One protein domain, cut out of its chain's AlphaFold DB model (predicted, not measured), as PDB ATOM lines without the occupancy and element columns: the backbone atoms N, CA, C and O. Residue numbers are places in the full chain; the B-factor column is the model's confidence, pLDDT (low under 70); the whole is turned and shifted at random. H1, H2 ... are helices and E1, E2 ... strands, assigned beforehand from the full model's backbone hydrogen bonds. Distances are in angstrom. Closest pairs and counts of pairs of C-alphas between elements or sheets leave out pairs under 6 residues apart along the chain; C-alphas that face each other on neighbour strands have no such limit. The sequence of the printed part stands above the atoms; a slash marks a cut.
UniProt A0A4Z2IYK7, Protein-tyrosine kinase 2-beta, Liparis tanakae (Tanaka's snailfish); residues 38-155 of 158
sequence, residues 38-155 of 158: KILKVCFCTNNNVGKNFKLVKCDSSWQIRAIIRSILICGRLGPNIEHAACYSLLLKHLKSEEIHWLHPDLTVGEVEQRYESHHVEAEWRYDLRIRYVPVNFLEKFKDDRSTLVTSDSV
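What this domain is: This is residues 38 to 155 of the 158 residues of the protein "Protein-tyrosine kinase 2-beta" of Liparis tanakae (Tanaka's snailfish) (UniProt A0A4Z2IYK7). A strongly twisted wall of five strands has helix H1 packed over it, while H2 and H4 sit at opposite ends of its strands. H4 packs near the last residues of E1 and E5, H2 lies by the first residue of E5, and H3 is farther out beyond H4. The printed part has 118 residues, with four named helices and five named strands in the order E1 E2 H1 E3 E4 H2 E5 H3 H4, of mixed class. The sheet, also mixed, runs E2 E1 E5 E3 E4. The whole is compact, with a radius of gyration of the C-alphas of 14.3 A, yet elongated, spanning 44 by 28 by 24 A.

How they stand to each other: E1, residues 38 to 46, and E2, residues 49 to 59, form an antiparallel hairpin, with N 40 and O 57 at 2.8 A. H1, residues 65 to 74, is on the sheet; its closest C-alphas to E2 are those of Ile 68 and Val 57, 7.0 A apart. E3, residues 88 to 94, and E4, residues 100 to 103, form a second antiparallel hairpin, with N 92 and O 101 at 2.8 A. H2, residues 109 to 117, is on the sheet at a height of 8.0 A, only just over none of its strands, with 2 of its C-alphas falling on E3. H1 and H2 are close but not clearly touching, the closest C-alphas being those of Ile 65 and Val 109, 6.8 A apart. E5, residues 125 to 131, is parallel to E1, with N 43 and O 127 at 2.8 A, and antiparallel to E3, with N 91 and O 128 at 2.8 A. E2, H1, E3 and E4, H2, E5 are split strand-helix-strand units, two strands of one sheet joined through a helix with other strands between them in the sheet, E1 and E5 in the first unit and E3 in the second; both crossovers are right-handed. H3, residues 138 to 141, is not on the sheet. H4, residues 146 to 153, is on it; its Ser 152 and Ile 131 of E5 have the closest C-alphas, 6.6 A apart. Every O i to N i+4 pair is within hydrogen-bond range in H1, H2 and H4; H3 is too short for one.

Where its parts are: E1 starts at C-alpha 38 (133.502, 204.723, 278.709) and is 24.8 A long; E2 is 26.0 A, H1 14.5 A, E3 19.6 A and E5 19.2 A. H4 ends at C-alpha 153 (138.132, 231.325, 297.615).

The domain as a whole: The C-alphas of His 119 and Glu 140 are farthest apart, at 44.0 A. The printed part has no cut. The link from H1 to E3, 13 residues, is long. The pLDDT is under 70 at residues 46 to 51, 79 to 81 and 136 to 155.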
ATOM      1  N   LYS A  38     134.459 203.978 277.889       89.38
ATOM      2  CA  LYS A  38     133.502 204.723 278.709       89.38
ATOM      3  C   LYS A  38     133.583 206.219 278.416       89.38
ATOM      4  O   LYS A  38     134.634 206.753 278.054       89.38
ATOM      5  N   ILE A  39     132.456 206.908 278.572       92.62
ATOM      6  CA  ILE A  39     132.378 208.367 278.481       92.62
ATOM      7  C   ILE A  39     131.928 208.903 279.836       92.62
ATOM      8  O   ILE A  39     130.758 208.812 280.190       92.62
ATOM      9  N   LEU A  40     132.853 209.508 280.577       92.81
ATOM     10  CA  LEU A  40     132.556 210.133 281.862       92.81
ATOM     11  C   LEU A  40     132.129 211.586 281.668       92.81
ATOM     12  O   LEU A  40     132.832 212.379 281.039       92.81
ATOM     13  N   LYS A  41     130.995 211.964 282.264       93.12
ATOM     14  CA  LYS A  41     130.563 213.362 282.355       93.12
ATOM     15  C   LYS A  41     131.090 213.986 283.641       93.12
ATOM     16  O   LYS A  41     130.510 213.805 284.708       93.12
ATOM     17  N   VAL A  42     132.155 214.775 283.525       93.44
ATOM     18  CA  VAL A  42     132.770 215.461 284.665       93.44
ATOM     19  C   VAL A  42     132.340 216.919 284.691       93.44
ATOM     20  O   VAL A  42     132.609 217.683 283.764       93.44
ATOM     21  N   CYS A  43     131.658 217.306 285.759       91.31
ATOM     22  CA  CYS A  43     131.215 218.666 286.006       91.31
ATOM     23  C   CYS A  43     132.310 219.466 286.716       91.31
ATOM     24  O   CYS A  43     133.105 218.911 287.467       91.31
ATOM     25  N   PHE A  44     132.363 220.775 286.499       86.88
ATOM     26  CA  PHE A  44     133.334 221.646 287.157       86.88
ATOM     27  C   PHE A  44     132.794 223.065 287.330       86.88
ATOM     28  O   PHE A  44     131.812 223.470 286.699       86.88
ATOM     29  N   CYS A  45     133.427 223.820 288.224       73.75
ATOM     30  CA  CYS A  45     133.073 225.204 288.509       73.75
ATOM     31  C   CYS A  45     133.989 226.144 287.726       73.75
ATOM     32  O   CYS A  45     135.206 226.056 287.854       73.75
ATOM     33  N   THR A  46     133.401 227.089 286.996       67.38
ATOM     34  CA  THR A  46     134.125 228.239 286.439       67.38
ATOM     35  C   THR A  46     133.380 229.501 286.870       67.38
ATOM     36  O   THR A  46     132.160 229.563 286.705       67.38
ATOM     37  N   ASN A  47     134.108 230.450 287.474       58.44
ATOM     38  CA  ASN A  47     133.724 231.841 287.772       58.44
ATOM     39  C   ASN A  47     132.194 232.071 287.946       58.44
ATOM     40  O   ASN A  47     131.504 232.482 287.015       58.44
ATOM     41  N   ASN A  48     131.669 231.763 289.143       51.91
ATOM     42  CA  ASN A  48     130.270 231.922 289.604       51.91
ATOM     43  C   ASN A  48     129.190 230.900 289.183       51.91
ATOM     44  O   ASN A  48     128.069 231.006 289.676       51.91
ATOM     45  N   ASN A  49     129.458 229.877 288.359       54.66
ATOM     46  CA  ASN A  49     128.442 228.849 288.049       54.66
ATOM     47  C   ASN A  49     128.887 227.435 288.451       54.66
ATOM     48  O   ASN A  49     129.353 226.649 287.621       54.66
ATOM     49  N   VAL A  50     128.701 227.101 289.733       57.03
ATOM     50  CA  VAL A  50     128.937 225.755 290.276       57.03
ATOM     51  C   VAL A  50     128.028 224.746 289.567       57.03
ATOM     52  O   VAL A  50     126.805 224.868 289.588       57.03
ATOM     53  N   GLY A  51     128.627 223.748 288.919       58.28
ATOM     54  CA  GLY A  51     127.910 222.568 288.437       58.28
ATOM     55  C   GLY A  51     127.096 222.714 287.145       58.28
ATOM     56  O   GLY A  51     126.400 221.759 286.791       58.28
ATOM     57  N   LYS A  52     127.190 223.842 286.426       70.06
ATOM     58  CA  LYS A  52     126.588 223.997 285.083       70.06
ATOM     59  C   LYS A  52     127.540 223.634 283.942       70.06
ATOM     60  O   LYS A  52     127.081 223.223 282.880       70.06
ATOM     61  N   ASN A  53     128.849 223.763 284.155       83.12
ATOM     62  CA  ASN A  53     129.852 223.386 283.165       83.12
ATOM     63  C   ASN A  53     130.229 221.915 283.333       83.12
ATOM     64  O   ASN A  53     130.385 221.432 284.455       83.12
ATOM     65  N   PHE A  54     130.379 221.212 282.214       89.69
ATOM     66  CA  PHE A  54     130.859 219.839 282.196       89.69
ATOM     67  C   PHE A  54     131.724 219.572 280.969       89.69
ATOM     68  O   PHE A  54     131.632 220.262 279.952       89.69
ATOM     69  N   LYS A  55     132.552 218.537 281.071       90.62
ATOM     70  CA  LYS A  55     133.303 217.959 279.965       90.62
ATOM     71  C   LYS A  55     133.044 216.461 279.924       90.62
ATOM     72  O   LYS A  55     133.024 215.801 280.960       90.62
ATOM     73  N   LEU A  56     132.831 215.953 278.717       92.88
ATOM     74  CA  LEU A  56     132.801 214.523 278.451       92.88
ATOM     75  C   LEU A  56     134.238 214.056 278.216       92.88
ATOM     76  O   LEU A  56     134.947 214.635 277.391       92.88
ATOM     77  N   VAL A  57     134.670 213.051 278.967       93.88
ATOM     78  CA  VAL A  57     135.999 212.449 278.855       93.88
ATOM     79  C   VAL A  57     135.817 211.013 278.395       93.88
ATOM     80  O   VAL A  57     135.150 210.232 279.064       93.88
ATOM     81  N   LYS A  58     136.388 210.685 277.237       94.31
ATOM     82  CA  LYS A  58     136.449 209.317 276.726       94.31
ATOM     83  C   LYS A  58     137.661 208.625 277.353       94.31
ATOM     84  O   LYS A  58     138.770 209.138 277.226       94.31
ATOM     85  N   CYS A  59     137.442 207.505 278.024       93.81
ATOM     86  CA  CYS A  59     138.469 206.720 278.710       93.81
ATOM     87  C   CYS A  59     138.105 205.229 278.695       93.81
ATOM     88  O   CYS A  59     137.072 204.847 278.152       93.81
ATOM     89  N   ASP A  60     138.937 204.393 279.299       94.06
ATOM     90  CA  ASP A  60     138.641 202.983 279.570       94.06
ATOM     91  C   ASP A  60     138.856 202.674 281.061       94.06
ATOM     92  O   ASP A  60     139.252 203.546 281.843       94.06
ATOM     93  N   SER A  61     138.584 201.433 281.466       93.19
ATOM     94  CA  SER A  61     138.663 200.990 282.862       93.19
ATOM     95  C   SER A  61     140.064 201.097 283.474       93.19
ATOM     96  O   SER A  61     140.174 201.181 284.696       93.19
ATOM     97  N   SER A  62     141.132 201.105 282.666       94.62
ATOM     98  CA  SER A  62     142.524 201.177 283.136       94.62
ATOM     99  C   SER A  62     142.963 202.594 283.508       94.62
ATOM    100  O   SER A  62     143.965 202.782 284.205       94.62
ATOM    101  N   TRP A  63     142.219 203.612 283.065       95.94
ATOM    102  CA  TRP A  63     142.586 204.998 283.312       95.94
ATOM    103  C   TRP A  63     142.522 205.335 284.789       95.94
ATOM    104  O   TRP A  63     141.526 205.086 285.462       95.94
ATOM    105  N   GLN A  64     143.566 205.995 285.276       96.25
ATOM    106  CA  GLN A  64     143.579 206.529 286.629       96.25
ATOM    107  C   GLN A  64     142.837 207.866 286.706       96.25
ATOM    108  O   GLN A  64     142.870 208.674 285.770       96.25
ATOM    109  N   ILE A  65     142.270 208.173 287.871       95.50
ATOM    110  CA  ILE A  65     141.590 209.449 288.135       95.50
ATOM    111  C   ILE A  65     142.491 210.657 287.845       95.50
ATOM    112  O   ILE A  65     142.034 211.648 287.269       95.50
ATOM    113  N   ARG A  66     143.796 210.574 288.138       94.38
ATOM    114  CA  ARG A  66     144.764 211.628 287.779       94.38
ATOM    115  C   ARG A  66     144.815 211.929 286.277       94.38
ATOM    116  O   ARG A  66     145.036 213.080 285.901       94.38
ATOM    117  N   ALA A  67     144.621 210.927 285.419       94.19
ATOM    118  CA  ALA A  67     144.617 211.105 283.967       94.19
ATOM    119  C   ALA A  67     143.341 211.826 283.511       94.19
ATOM    120  O   ALA A  67     143.420 212.774 282.727       94.19
ATOM    121  N   ILE A  68     142.189 211.465 284.089       94.69
ATOM    122  CA  ILE A  68     140.910 212.149 283.852       94.69
ATOM    123  C   ILE A  68     141.026 213.632 284.215       94.69
ATOM    124  O   ILE A  68     140.738 214.489 283.379       94.69
ATOM    125  N   ILE A  69     141.527 213.946 285.414       93.12
ATOM    126  CA  ILE A  69     141.728 215.328 285.876       93.12
ATOM    127  C   ILE A  69     142.610 216.102 284.889       93.12
ATOM    128  O   ILE A  69     142.194 217.141 284.378       93.12
ATOM    129  N   ARG A  70     143.793 215.574 284.551       91.19
ATOM    130  CA  ARG A  70     144.723 216.223 283.609       91.19
ATOM    131  C   ARG A  70     144.084 216.490 282.247       91.19
ATOM    132  O   ARG A  70     144.244 217.587 281.719       91.19
ATOM    133  N   SER A  71     143.311 215.545 281.710       92.31
ATOM    134  CA  SER A  71     142.621 215.713 280.421       92.31
ATOM    135  C   SER A  71     141.620 216.882 280.419       92.31
ATOM    136  O   SER A  71     141.369 217.512 279.383       92.31
ATOM    137  N   ILE A  72     141.036 217.199 281.579       90.00
ATOM    138  CA  ILE A  72     140.118 218.329 281.749       90.00
ATOM    139  C   ILE A  72     140.908 219.627 281.902       90.00
ATOM    140  O   ILE A  72     140.551 220.619 281.276       90.00
ATOM    141  N   LEU A  73     141.999 219.630 282.666       87.31
ATOM    142  CA  LEU A  73     142.824 220.829 282.843       87.31
ATOM    143  C   LEU A  73     143.459 221.289 281.520       87.31
ATOM    144  O   LEU A  73     143.393 222.470 281.187       87.31
ATOM    145  N   ILE A  74     143.966 220.352 280.712       85.88
ATOM    146  CA  ILE A  74     144.638 220.644 279.432       85.88
ATOM    147  C   ILE A  74     143.711 221.331 278.419       85.88
ATOM    148  O   ILE A  74     144.173 222.106 277.592       85.88
ATOM    149  N   CYS A  75     142.393 221.111 278.476       82.19
ATOM    150  CA  CYS A  75     141.497 221.746 277.502       82.19
ATOM    151  C   CYS A  75     141.199 223.224 277.759       82.19
ATOM    152  O   CYS A  75     140.400 223.804 277.027       82.19
ATOM    153  N   GLY A  76     141.764 223.814 278.817       75.50
ATOM    154  CA  GLY A  76     141.658 225.249 279.092       75.50
ATOM    155  C   GLY A  76     140.260 225.735 279.496       75.50
ATOM    156  O   GLY A  76     140.063 226.930 279.684       75.50
ATOM    157  N   ARG A  77     139.276 224.838 279.678       73.62
ATOM    158  CA  ARG A  77     137.891 225.189 280.070       73.62
ATOM    159  C   ARG A  77     137.781 225.804 281.474       73.62
ATOM    160  O   ARG A  77     136.787 226.463 281.772       73.62
ATOM    161  N   LEU A  78     138.768 225.558 282.333       74.44
ATOM    162  CA  LEU A  78     138.857 226.109 283.691       74.44
ATOM    163  C   LEU A  78     139.657 227.416 283.742       74.44
ATOM    164  O   LEU A  78     139.390 228.269 284.585       74.44
ATOM    165  N   GLY A  79     140.607 227.593 282.827       69.25
ATOM    166  CA  GLY A  79     141.484 228.754 282.761       69.25
ATOM    167  C   GLY A  79     142.749 228.476 281.954       69.25
ATOM    168  O   GLY A  79     143.124 227.312 281.796       69.25
ATOM    169  N   PRO A  80     143.409 229.525 281.438       66.94
ATOM    170  CA  PRO A  80     144.759 229.409 280.900       66.94
ATOM    171  C   PRO A  80     145.773 229.156 282.031       66.94
ATOM    172  O   PRO A  80     145.588 229.647 283.141       66.94
ATOM    173  N   ASN A  81     146.857 228.434 281.728       65.75
ATOM    174  CA  ASN A  81     148.035 228.256 282.597       65.75
ATOM    175  C   ASN A  81     147.774 227.605 283.971       65.75
ATOM    176  O   ASN A  81     148.335 228.021 284.980       65.75
ATOM    177  N   ILE A  82     146.947 226.556 284.022       73.00
ATOM    178  CA  ILE A  82     146.786 225.763 285.250       73.00
ATOM    179  C   ILE A  82     148.025 224.884 285.450       73.00
ATOM    180  O   ILE A  82     148.152 223.821 284.842       73.00
ATOM    181  N   GLU A  83     148.933 225.321 286.318       72.56
ATOM    182  CA  GLU A  83     150.177 224.598 286.616       72.56
ATOM    183  C   GLU A  83     149.996 223.563 287.737       72.56
ATOM    184  O   GLU A  83     150.649 222.517 287.762       72.56
ATOM    185  N   HIS A  84     149.051 223.795 288.651       76.81
ATOM    186  CA  HIS A  84     148.931 223.009 289.880       76.81
ATOM    187  C   HIS A  84     147.844 221.937 289.795       76.81
ATOM    188  O   HIS A  84     146.934 221.872 290.624       76.81
ATOM    189  N   ALA A  85     147.967 221.032 288.821       81.50
ATOM    190  CA  ALA A  85     147.019 219.930 288.618       81.50
ATOM    191  C   ALA A  85     146.805 219.049 289.864       81.50
ATOM    192  O   ALA A  85     145.723 218.499 290.056       81.50
ATOM    193  N   ALA A  86     147.819 218.946 290.729       83.75
ATOM    194  CA  ALA A  86     147.759 218.192 291.981       83.75
ATOM    195  C   ALA A  86     146.780 218.777 293.019       83.75
ATOM    196  O   ALA A  86     146.426 218.088 293.972       83.75
ATOM    197  N   CYS A  87     146.324 220.021 292.842       85.56
ATOM    198  CA  CYS A  87     145.350 220.644 293.742       85.56
ATOM    199  C   CYS A  87     143.927 220.122 293.526       85.56
ATOM    200  O   CYS A  87     143.072 220.211 294.415       85.56
ATOM    201  N   TYR A  88     143.677 219.573 292.337       89.00
ATOM    202  CA  TYR A  88     142.375 219.098 291.920       89.00
ATOM    203  C   TYR A  88     142.152 217.634 292.300       89.00
ATOM    204  O   TYR A  88     143.059 216.804 292.291       89.00
ATOM    205  N   SER A  89     140.902 217.313 292.603       93.31
ATOM    206  CA  SER A  89     140.416 215.972 292.908       93.31
ATOM    207  C   SER A  89     139.023 215.794 292.300       93.31
ATOM    208  O   SER A  89     138.325 216.776 292.028       93.31
ATOM    209  N   LEU A  90     138.620 214.545 292.060       94.88
ATOM    210  CA  LEU A  90     137.256 214.222 291.649       94.88
ATOM    211  C   LEU A  90     136.425 213.827 292.864       94.88
ATOM    212  O   LEU A  90     136.823 212.985 293.668       94.88
ATOM    213  N   LEU A  91     135.251 214.432 292.959       94.06
ATOM    214  CA  LEU A  91     134.195 214.073 293.884       94.06
ATOM    215  C   LEU A  91     133.155 213.245 293.133       94.06
ATOM    216  O   LEU A  91     132.618 213.703 292.127       94.06
ATOM    217  N   LEU A  92     132.856 212.054 293.627       94.50
ATOM    218  CA  LEU A  92     131.747 211.231 293.176       94.50
ATOM    219  C   LEU A  92     130.572 211.443 294.133       94.50
ATOM    220  O   LEU A  92     130.692 211.194 295.330       94.50
ATOM    221  N   LYS A  93     129.449 211.936 293.619       92.31
ATOM    222  CA  LYS A  93     128.242 212.215 294.399       92.31
ATOM    223  C   LYS A  93     127.084 211.366 293.900       92.31
ATOM    224  O   LYS A  93     126.788 211.388 292.705       92.31
ATOM    225  N   HIS A  94     126.398 210.692 294.814       91.81
ATOM    226  CA  HIS A  94     125.129 210.054 294.506       91.81
ATOM    227  C   HIS A  94     124.016 211.110 294.475       91.81
ATOM    228  O   HIS A  94     123.945 211.992 295.329       91.81
ATOM    229  N   LEU A  95     123.160 211.075 293.457       89.12
ATOM    230  CA  LEU A  95     122.130 212.091 293.225       89.12
ATOM    231  C   LEU A  95     120.841 211.828 294.007       89.12
ATOM    232  O   LEU A  95     120.066 212.759 294.222       89.12
ATOM    233  N   LYS A  96     120.600 210.577 294.411       87.19
ATOM    234  CA  LYS A  96     119.391 210.168 295.144       87.19
ATOM    235  C   LYS A  96     119.604 210.019 296.651       87.19
ATOM    236  O   LYS A  96     118.625 209.902 297.379       87.19
ATOM    237  N   SER A  97     120.852 210.019 297.116       87.25
ATOM    238  CA  SER A  97     121.208 210.008 298.540       87.25
ATOM    239  C   SER A  97     122.190 211.138 298.859       87.25
ATOM    240  O   SER A  97     122.555 211.930 297.991       87.25
ATOM    241  N   GLU A  98     122.620 211.223 300.115       86.25
ATOM    242  CA  GLU A  98     123.649 212.167 300.573       86.25
ATOM    243  C   GLU A  98     125.073 211.587 300.475       86.25
ATOM    244  O   GLU A  98     126.018 212.126 301.047       86.25
ATOM    245  N   GLU A  99     125.242 210.477 299.754       90.31
ATOM    246  CA  GLU A  99     126.516 209.776 299.639       90.31
ATOM    247  C   GLU A  99     127.512 210.526 298.745       90.31
ATOM    248  O   GLU A  99     127.212 210.927 297.614       90.31
ATOM    249  N   ILE A 100     128.716 210.731 299.281       91.56
ATOM    250  CA  ILE A 100     129.773 211.524 298.662       91.56
ATOM    251  C   ILE A 100     131.123 210.842 298.897       91.56
ATOM    252  O   ILE A 100     131.533 210.635 300.039       91.56
ATOM    253  N   HIS A 101     131.854 210.588 297.812       93.56
ATOM    254  CA  HIS A 101     133.167 209.945 297.825       93.56
ATOM    255  C   HIS A 101     134.206 210.798 297.123       93.56
ATOM    256  O   HIS A 101     134.073 211.137 295.949       93.56
ATOM    257  N   TRP A 102     135.292 211.113 297.817       94.19
ATOM    258  CA  TRP A 102     136.451 211.696 297.156       94.19
ATOM    259  C   TRP A 102     137.304 210.601 296.528       94.19
ATOM    260  O   TRP A 102     137.805 209.720 297.229       94.19
ATOM    261  N   LEU A 103     137.521 210.694 295.222       95.00
ATOM    262  CA  LEU A 103     138.281 209.700 294.482       95.00
ATOM    263  C   LEU A 103     139.782 209.975 294.603       95.00
ATOM    264  O   LEU A 103     140.267 211.075 294.322       95.00
ATOM    265  N   HIS A 104     140.523 208.954 295.028       92.69
ATOM    266  CA  HIS A 104     141.977 209.010 295.100       92.69
ATOM    267  C   HIS A 104     142.582 209.065 293.682       92.69
ATOM    268  O   HIS A 104     142.111 208.345 292.802       92.69
ATOM    269  N   PRO A 105     143.630 209.874 293.431       92.62
ATOM    270  CA  PRO A 105     144.210 210.052 292.095       92.62
ATOM    271  C   PRO A 105     144.770 208.771 291.459       92.62
ATOM    272  O   PRO A 105     144.886 208.728 290.235       92.62
ATOM    273  N   ASP A 106     145.128 207.768 292.265       93.88
ATOM    274  CA  ASP A 106     145.623 206.459 291.802       93.88
ATOM    275  C   ASP A 106     144.538 205.412 291.564       93.88
ATOM    276  O   ASP A 106     144.848 204.362 291.010       93.88
ATOM    277  N   LEU A 107     143.285 205.674 291.957       95.12
ATOM    278  CA  LEU A 107     142.201 204.759 291.612       95.12
ATOM    279  C   LEU A 107     142.017 204.729 290.101       95.12
ATOM    280  O   LEU A 107     142.117 205.760 289.428       95.12
ATOM    281  N   THR A 108     141.714 203.548 289.588       95.69
ATOM    282  CA  THR A 108     141.304 203.353 288.200       95.69
ATOM    283  C   THR A 108     139.798 203.540 288.037       95.69
ATOM    284  O   THR A 108     139.038 203.400 288.998       95.69
ATOM    285  N   VAL A 109     139.343 203.849 286.820       93.56
ATOM    286  CA  VAL A 109     137.907 203.937 286.508       93.56
ATOM    287  C   VAL A 109     137.210 202.611 286.832       93.56
ATOM    288  O   VAL A 109     136.177 202.633 287.491       93.56
ATOM    289  N   GLY A 110     137.820 201.470 286.493       92.56
ATOM    290  CA  GLY A 110     137.253 200.152 286.796       92.56
ATOM    291  C   GLY A 110     137.073 199.884 288.295       92.56
ATOM    292  O   GLY A 110     136.058 199.332 288.716       92.56
ATOM    293  N   GLU A 111     138.014 200.323 289.136       93.44
ATOM    294  CA  GLU A 111     137.867 200.202 290.592       93.44
ATOM    295  C   GLU A 111     136.757 201.097 291.149       93.44
ATOM    296  O   GLU A 111     136.088 200.715 292.109       93.44
ATOM    297  N   VAL A 112     136.559 202.288 290.576       92.50
ATOM    298  CA  VAL A 112     135.466 203.190 290.967       92.50
ATOM    299  C   VAL A 112     134.120 202.560 290.623       92.50
ATOM    300  O   VAL A 112     133.231 202.515 291.475       92.50
ATOM    301  N   GLU A 113     133.992 201.994 289.425       89.56
ATOM    302  CA  GLU A 113     132.788 201.279 289.001       89.56
ATOM    303  C   GLU A 113     132.475 200.108 289.935       89.56
ATOM    304  O   GLU A 113     131.372 200.003 290.468       89.56
ATOM    305  N   GLN A 114     133.469 199.261 290.204       89.94
ATOM    306  CA  GLN A 114     133.288 198.086 291.052       89.94
ATOM    307  C   GLN A 114     132.907 198.447 292.493       89.94
ATOM    308  O   GLN A 114     132.174 197.697 293.133       89.94
ATOM    309  N   ARG A 115     133.427 199.554 293.034       89.75
ATOM    310  CA  ARG A 115     133.192 199.933 294.436       89.75
ATOM    311  C   ARG A 115     131.896 200.705 294.646       89.75
ATOM    312  O   ARG A 115     131.258 200.512 295.678       89.75
ATOM    313  N   TYR A 116     131.533 201.584 293.714       86.50
ATOM    314  CA  TYR A 116     130.453 202.554 293.916       86.50
ATOM    315  C   TYR A 116     129.280 202.337 292.955       86.50
ATOM    316  O   TYR A 116     128.123 202.443 293.356       86.50
ATOM    317  N   GLU A 117     129.555 201.967 291.704       80.88
ATOM    318  CA  GLU A 117     128.517 201.753 290.686       80.88
ATOM    319  C   GLU A 117     127.970 200.311 290.694       80.88
ATOM    320  O   GLU A 117     126.957 200.031 290.068       80.88
ATOM    321  N   SER A 118     128.559 199.376 291.450       76.50
ATOM    322  CA  SER A 118     128.062 197.988 291.503       76.50
ATOM    323  C   SER A 118     126.678 197.845 292.149       76.50
ATOM    324  O   SER A 118     125.980 196.864 291.899       76.50
ATOM    325  N   HIS A 119     126.292 198.792 293.008       70.06
ATOM    326  CA  HIS A 119     125.039 198.755 293.771       70.06
ATOM    327  C   HIS A 119     123.954 199.681 293.195       70.06
ATOM    328  O   HIS A 119     122.791 199.566 293.578       70.06
ATOM    329  N   HIS A 120     124.322 200.584 292.281       76.31
ATOM    330  CA  HIS A 120     123.490 201.696 291.817       76.31
ATOM    331  C   HIS A 120     123.693 201.954 290.324       76.31
ATOM    332  O   HIS A 120     124.765 201.711 289.785       76.31
ATOM    333  N   VAL A 121     122.679 202.475 289.636       78.50
ATOM    334  CA  VAL A 121     122.790 202.733 288.189       78.50
ATOM    335  C   VAL A 121     123.739 203.912 287.946       78.50
ATOM    336  O   VAL A 121     123.649 204.921 288.638       78.50
ATOM    337  N   GLU A 122     124.594 203.841 286.919       74.50
ATOM    338  CA  GLU A 122     125.563 204.901 286.565       74.50
ATOM    339  C   GLU A 122     124.929 206.307 286.490       74.50
ATOM    340  O   GLU A 122     125.507 207.288 286.951       74.50
ATOM    341  N   ALA A 123     123.697 206.412 285.979       80.81
ATOM    342  CA  ALA A 123     122.963 207.676 285.858       80.81
ATOM    343  C   ALA A 123     122.625 208.354 287.204       80.81
ATOM    344  O   ALA A 123     122.223 209.518 287.224       80.81
ATOM    345  N   GLU A 124     122.756 207.638 288.321       87.69
ATOM    346  CA  GLU A 124     122.545 208.163 289.673       87.69
ATOM    347  C   GLU A 124     123.807 208.818 290.239       87.69
ATOM    348  O   GLU A 124     123.739 209.467 291.283       87.69
ATOM    349  N   TRP A 125     124.939 208.705 289.547       91.19
ATOM    350  CA  TRP A 125     126.216 209.244 289.979       91.19
ATOM    351  C   TRP A 125     126.611 210.495 289.202       91.19
ATOM    352  O   TRP A 125     126.341 210.666 288.012       91.19
ATOM    353  N   ARG A 126     127.291 211.406 289.897       92.19
ATOM    354  CA  ARG A 126     127.823 212.641 289.330       92.19
ATOM    355  C   ARG A 126     129.278 212.827 289.730       92.19
ATOM    356  O   ARG A 126     129.598 212.832 290.914       92.19
ATOM    357  N   TYR A 127     130.126 213.067 288.734       94.25
ATOM    358  CA  TYR A 127     131.528 213.424 288.925       94.25
ATOM    359  C   TYR A 127     131.674 214.950 288.941       94.25
ATOM    360  O   TYR A 127     131.353 215.608 287.951       94.25
ATOM    361  N   ASP A 128     132.179 215.515 290.033       92.44
ATOM    362  CA  ASP A 128     132.498 216.937 290.166       92.44
ATOM    363  C   ASP A 128     134.009 217.119 290.392       92.44
ATOM    364  O   ASP A 128     134.576 216.650 291.376       92.44
ATOM    365  N   LEU A 129     134.679 217.842 289.498       92.38
ATOM    366  CA  LEU A 129     136.064 218.268 289.668       92.38
ATOM    367  C   LEU A 129     136.124 219.460 290.626       92.38
ATOM    368  O   LEU A 129     135.498 220.497 290.386       92.38
ATOM    369  N   ARG A 130     136.896 219.316 291.705       89.69
ATOM    370  CA  ARG A 130     137.018 220.317 292.771       89.69
ATOM    371  C   ARG A 130     138.457 220.467 293.238       89.69
ATOM    372  O   ARG A 130     139.254 219.541 293.123       89.69
ATOM    373  N   ILE A 131     138.770 221.625 293.810       85.94
ATOM    374  CA  ILE A 131     140.002 221.797 294.579       85.94
ATOM    375  C   ILE A 131     139.822 221.088 295.918       85.94
ATOM    376  O   ILE A 131     138.808 221.275 296.588       85.94
ATOM    377  N   ARG A 132     140.810 220.279 296.294       86.75
ATOM    378  CA  ARG A 132     140.858 219.599 297.596       86.75
ATOM    379  C   ARG A 132     142.182 219.828 298.310       86.75
ATOM    380  O   ARG A 132     142.205 219.958 299.528       86.75
ATOM    381  N   TYR A 133     143.276 219.868 297.557       81.19
ATOM    382  CA  TYR A 133     144.614 220.014 298.110       81.19
ATOM    383  C   TYR A 133     145.099 221.428 297.829       81.19
ATOM    384  O   TYR A 133     145.349 221.784 296.683       81.19
ATOM    385  N   VAL A 134     145.199 222.250 298.870       77.50
ATOM    386  CA  VAL A 134     145.704 223.620 298.748       77.50
ATOM    387  C   VAL A 134     147.148 223.636 299.254       77.50
ATOM    388  O   VAL A 134     147.382 223.286 300.413       77.50
ATOM    389  N   PRO A 135     148.137 223.986 298.415       71.19
ATOM    390  CA  PRO A 135     149.524 224.043 298.847       71.19
ATOM    391  C   PRO A 135     149.712 225.128 299.910       71.19
ATOM    392  O   PRO A 135     149.082 226.186 299.866       71.19
ATOM    393  N   VAL A 136     150.639 224.890 300.840       66.00
ATOM    394  CA  VAL A 136     151.098 225.924 301.777       66.00
ATOM    395  C   VAL A 136     151.643 227.102 300.956       66.00
ATOM    396  O   VAL A 136     152.373 226.890 299.983       66.00
ATOM    397  N   ASN A 137     151.253 228.327 301.319       65.88
ATOM    398  CA  ASN A 137     151.521 229.578 300.588       65.88
ATOM    399  C   ASN A 137     150.808 229.697 299.225       65.88
ATOM    400  O   ASN A 137     151.362 230.213 298.253       65.88
ATOM    401  N   PHE A 138     149.553 229.243 299.154       64.56
ATOM    402  CA  PHE A 138     148.723 229.289 297.943       64.56
ATOM    403  C   PHE A 138     148.641 230.688 297.301       64.56
ATOM    404  O   PHE A 138     148.748 230.814 296.085       64.56
ATOM    405  N   LEU A 139     148.550 231.745 298.114       60.16
ATOM    406  CA  LEU A 139     148.507 233.139 297.660       60.16
ATOM    407  C   LEU A 139     149.733 233.557 296.833       60.16
ATOM    408  O   LEU A 139     149.597 234.363 295.918       60.16
ATOM    409  N   GLU A 140     150.920 233.019 297.126       60.94
ATOM    410  CA  GLU A 140     152.123 233.292 296.332       60.94
ATOM    411  C   GLU A 140     152.210 232.396 295.093       60.94
ATOM    412  O   GLU A 140     152.614 232.869 294.035       60.94
ATOM    413  N   LYS A 141     151.800 231.125 295.200       57.88
ATOM    414  CA  LYS A 141     151.920 230.130 294.117       57.88
ATOM    415  C   LYS A 141     150.861 230.238 293.028       57.88
ATOM    416  O   LYS A 141     151.108 229.810 291.905       57.88
ATOM    417  N   PHE A 142     149.694 230.779 293.352       59.84
ATOM    418  CA  PHE A 142     148.614 230.964 292.392       59.84
ATOM    419  C   PHE A 142     148.514 232.404 291.866       59.84
ATOM    420  O   PHE A 142     147.533 232.744 291.209       59.84
ATOM    421  N   LYS A 143     149.525 233.252 292.109       57.16
ATOM    422  CA  LYS A 143     149.591 234.608 291.531       57.16
ATOM    423  C   LYS A 143     149.389 234.610 290.012       57.16
ATOM    424  O   LYS A 143     148.723 235.510 289.503       57.16
ATOM    425  N   ASP A 144     149.894 233.579 289.335       55.56
ATOM    426  CA  ASP A 144     149.795 233.416 287.880       55.56
ATOM    427  C   ASP A 144     148.623 232.513 287.439       55.56
ATOM    428  O   ASP A 144     148.193 232.573 286.289       55.56
ATOM    429  N   ASP A 145     148.029 231.748 288.364       57.25
ATOM    430  CA  ASP A 145     146.878 230.865 288.126       57.25
ATOM    431  C   ASP A 145     145.632 231.403 288.848       57.25
ATOM    432  O   ASP A 145     145.152 230.919 289.884       57.25
ATOM    433  N   ARG A 146     145.104 232.472 288.250       61.31
ATOM    434  CA  ARG A 146     143.929 233.202 288.733       61.31
ATOM    435  C   ARG A 146     142.675 232.326 288.799       61.31
ATOM    436  O   ARG A 146     141.785 232.600 289.601       61.31
ATOM    437  N   SER A 147     142.588 231.292 287.961       57.50
ATOM    438  CA  SER A 147     141.450 230.373 287.933       57.50
ATOM    439  C   SER A 147     141.415 229.501 289.175       57.50
ATOM    440  O   SER A 147     140.367 229.430 289.821       57.50
ATOM    441  N   THR A 148     142.555 228.920 289.557       57.62
ATOM    442  CA  THR A 148     142.638 228.116 290.776       57.62
ATOM    443  C   THR A 148     142.403 228.978 292.025       57.62
ATOM    444  O   THR A 148     141.653 228.545 292.904       57.62
ATOM    445  N   LEU A 149     142.891 230.233 292.056       56.66
ATOM    446  CA  LEU A 149     142.573 231.202 293.124       56.66
ATOM    447  C   LEU A 149     141.067 231.413 293.308       56.66
ATOM    448  O   LEU A 149     140.557 231.213 294.409       56.66
ATOM    449  N   VAL A 150     140.344 231.771 292.242       58.44
ATOM    450  CA  VAL A 150     138.900 232.068 292.313       58.44
ATOM    451  C   VAL A 150     138.106 230.847 292.777       58.44
ATOM    452  O   VAL A 150     137.179 230.968 293.576       58.44
ATOM    453  N   THR A 151     138.476 229.650 292.318       53.25
ATOM    454  CA  THR A 151     137.833 228.416 292.784       53.25
ATOM    455  C   THR A 151     138.207 228.043 294.220       53.25
ATOM    456  O   THR A 151     137.398 227.397 294.877       53.25
ATOM    457  N   SER A 152     139.381 228.446 294.722       53.94
ATOM    458  CA  SER A 152     139.811 228.190 296.106       53.94
ATOM    459  C   SER A 152     139.155 229.125 297.125       53.94
ATOM    460  O   SER A 152     138.863 228.694 298.234       53.94
ATOM    461  N   ASP A 153     138.831 230.364 296.744       47.31
ATOM    462  CA  ASP A 153     138.132 231.325 297.615       47.31
ATOM    463  C   ASP A 153     136.727 230.811 297.999       47.31
ATOM    464  O   ASP A 153     136.290 230.880 299.143       47.31
ATOM    465  N   SER A 154     136.065 230.116 297.065       46.28
ATOM    466  CA  SER A 154     134.800 229.410 297.334       46.28
ATOM    467  C   SER A 154     134.947 228.165 298.230       46.28
ATOM    468  O   SER A 154     133.935 227.615 298.661       46.28
ATOM    469  N   VAL A 155     136.172 227.688 298.485       48.16
ATOM    470  CA  VAL A 155     136.472 226.532 299.355       48.16
ATOM    471  C   VAL A 155     136.768 226.971 300.795       48.16
ATOM    472  O   VAL A 155     136.518 226.195 301.707       48.16
TER     473      VAL A 155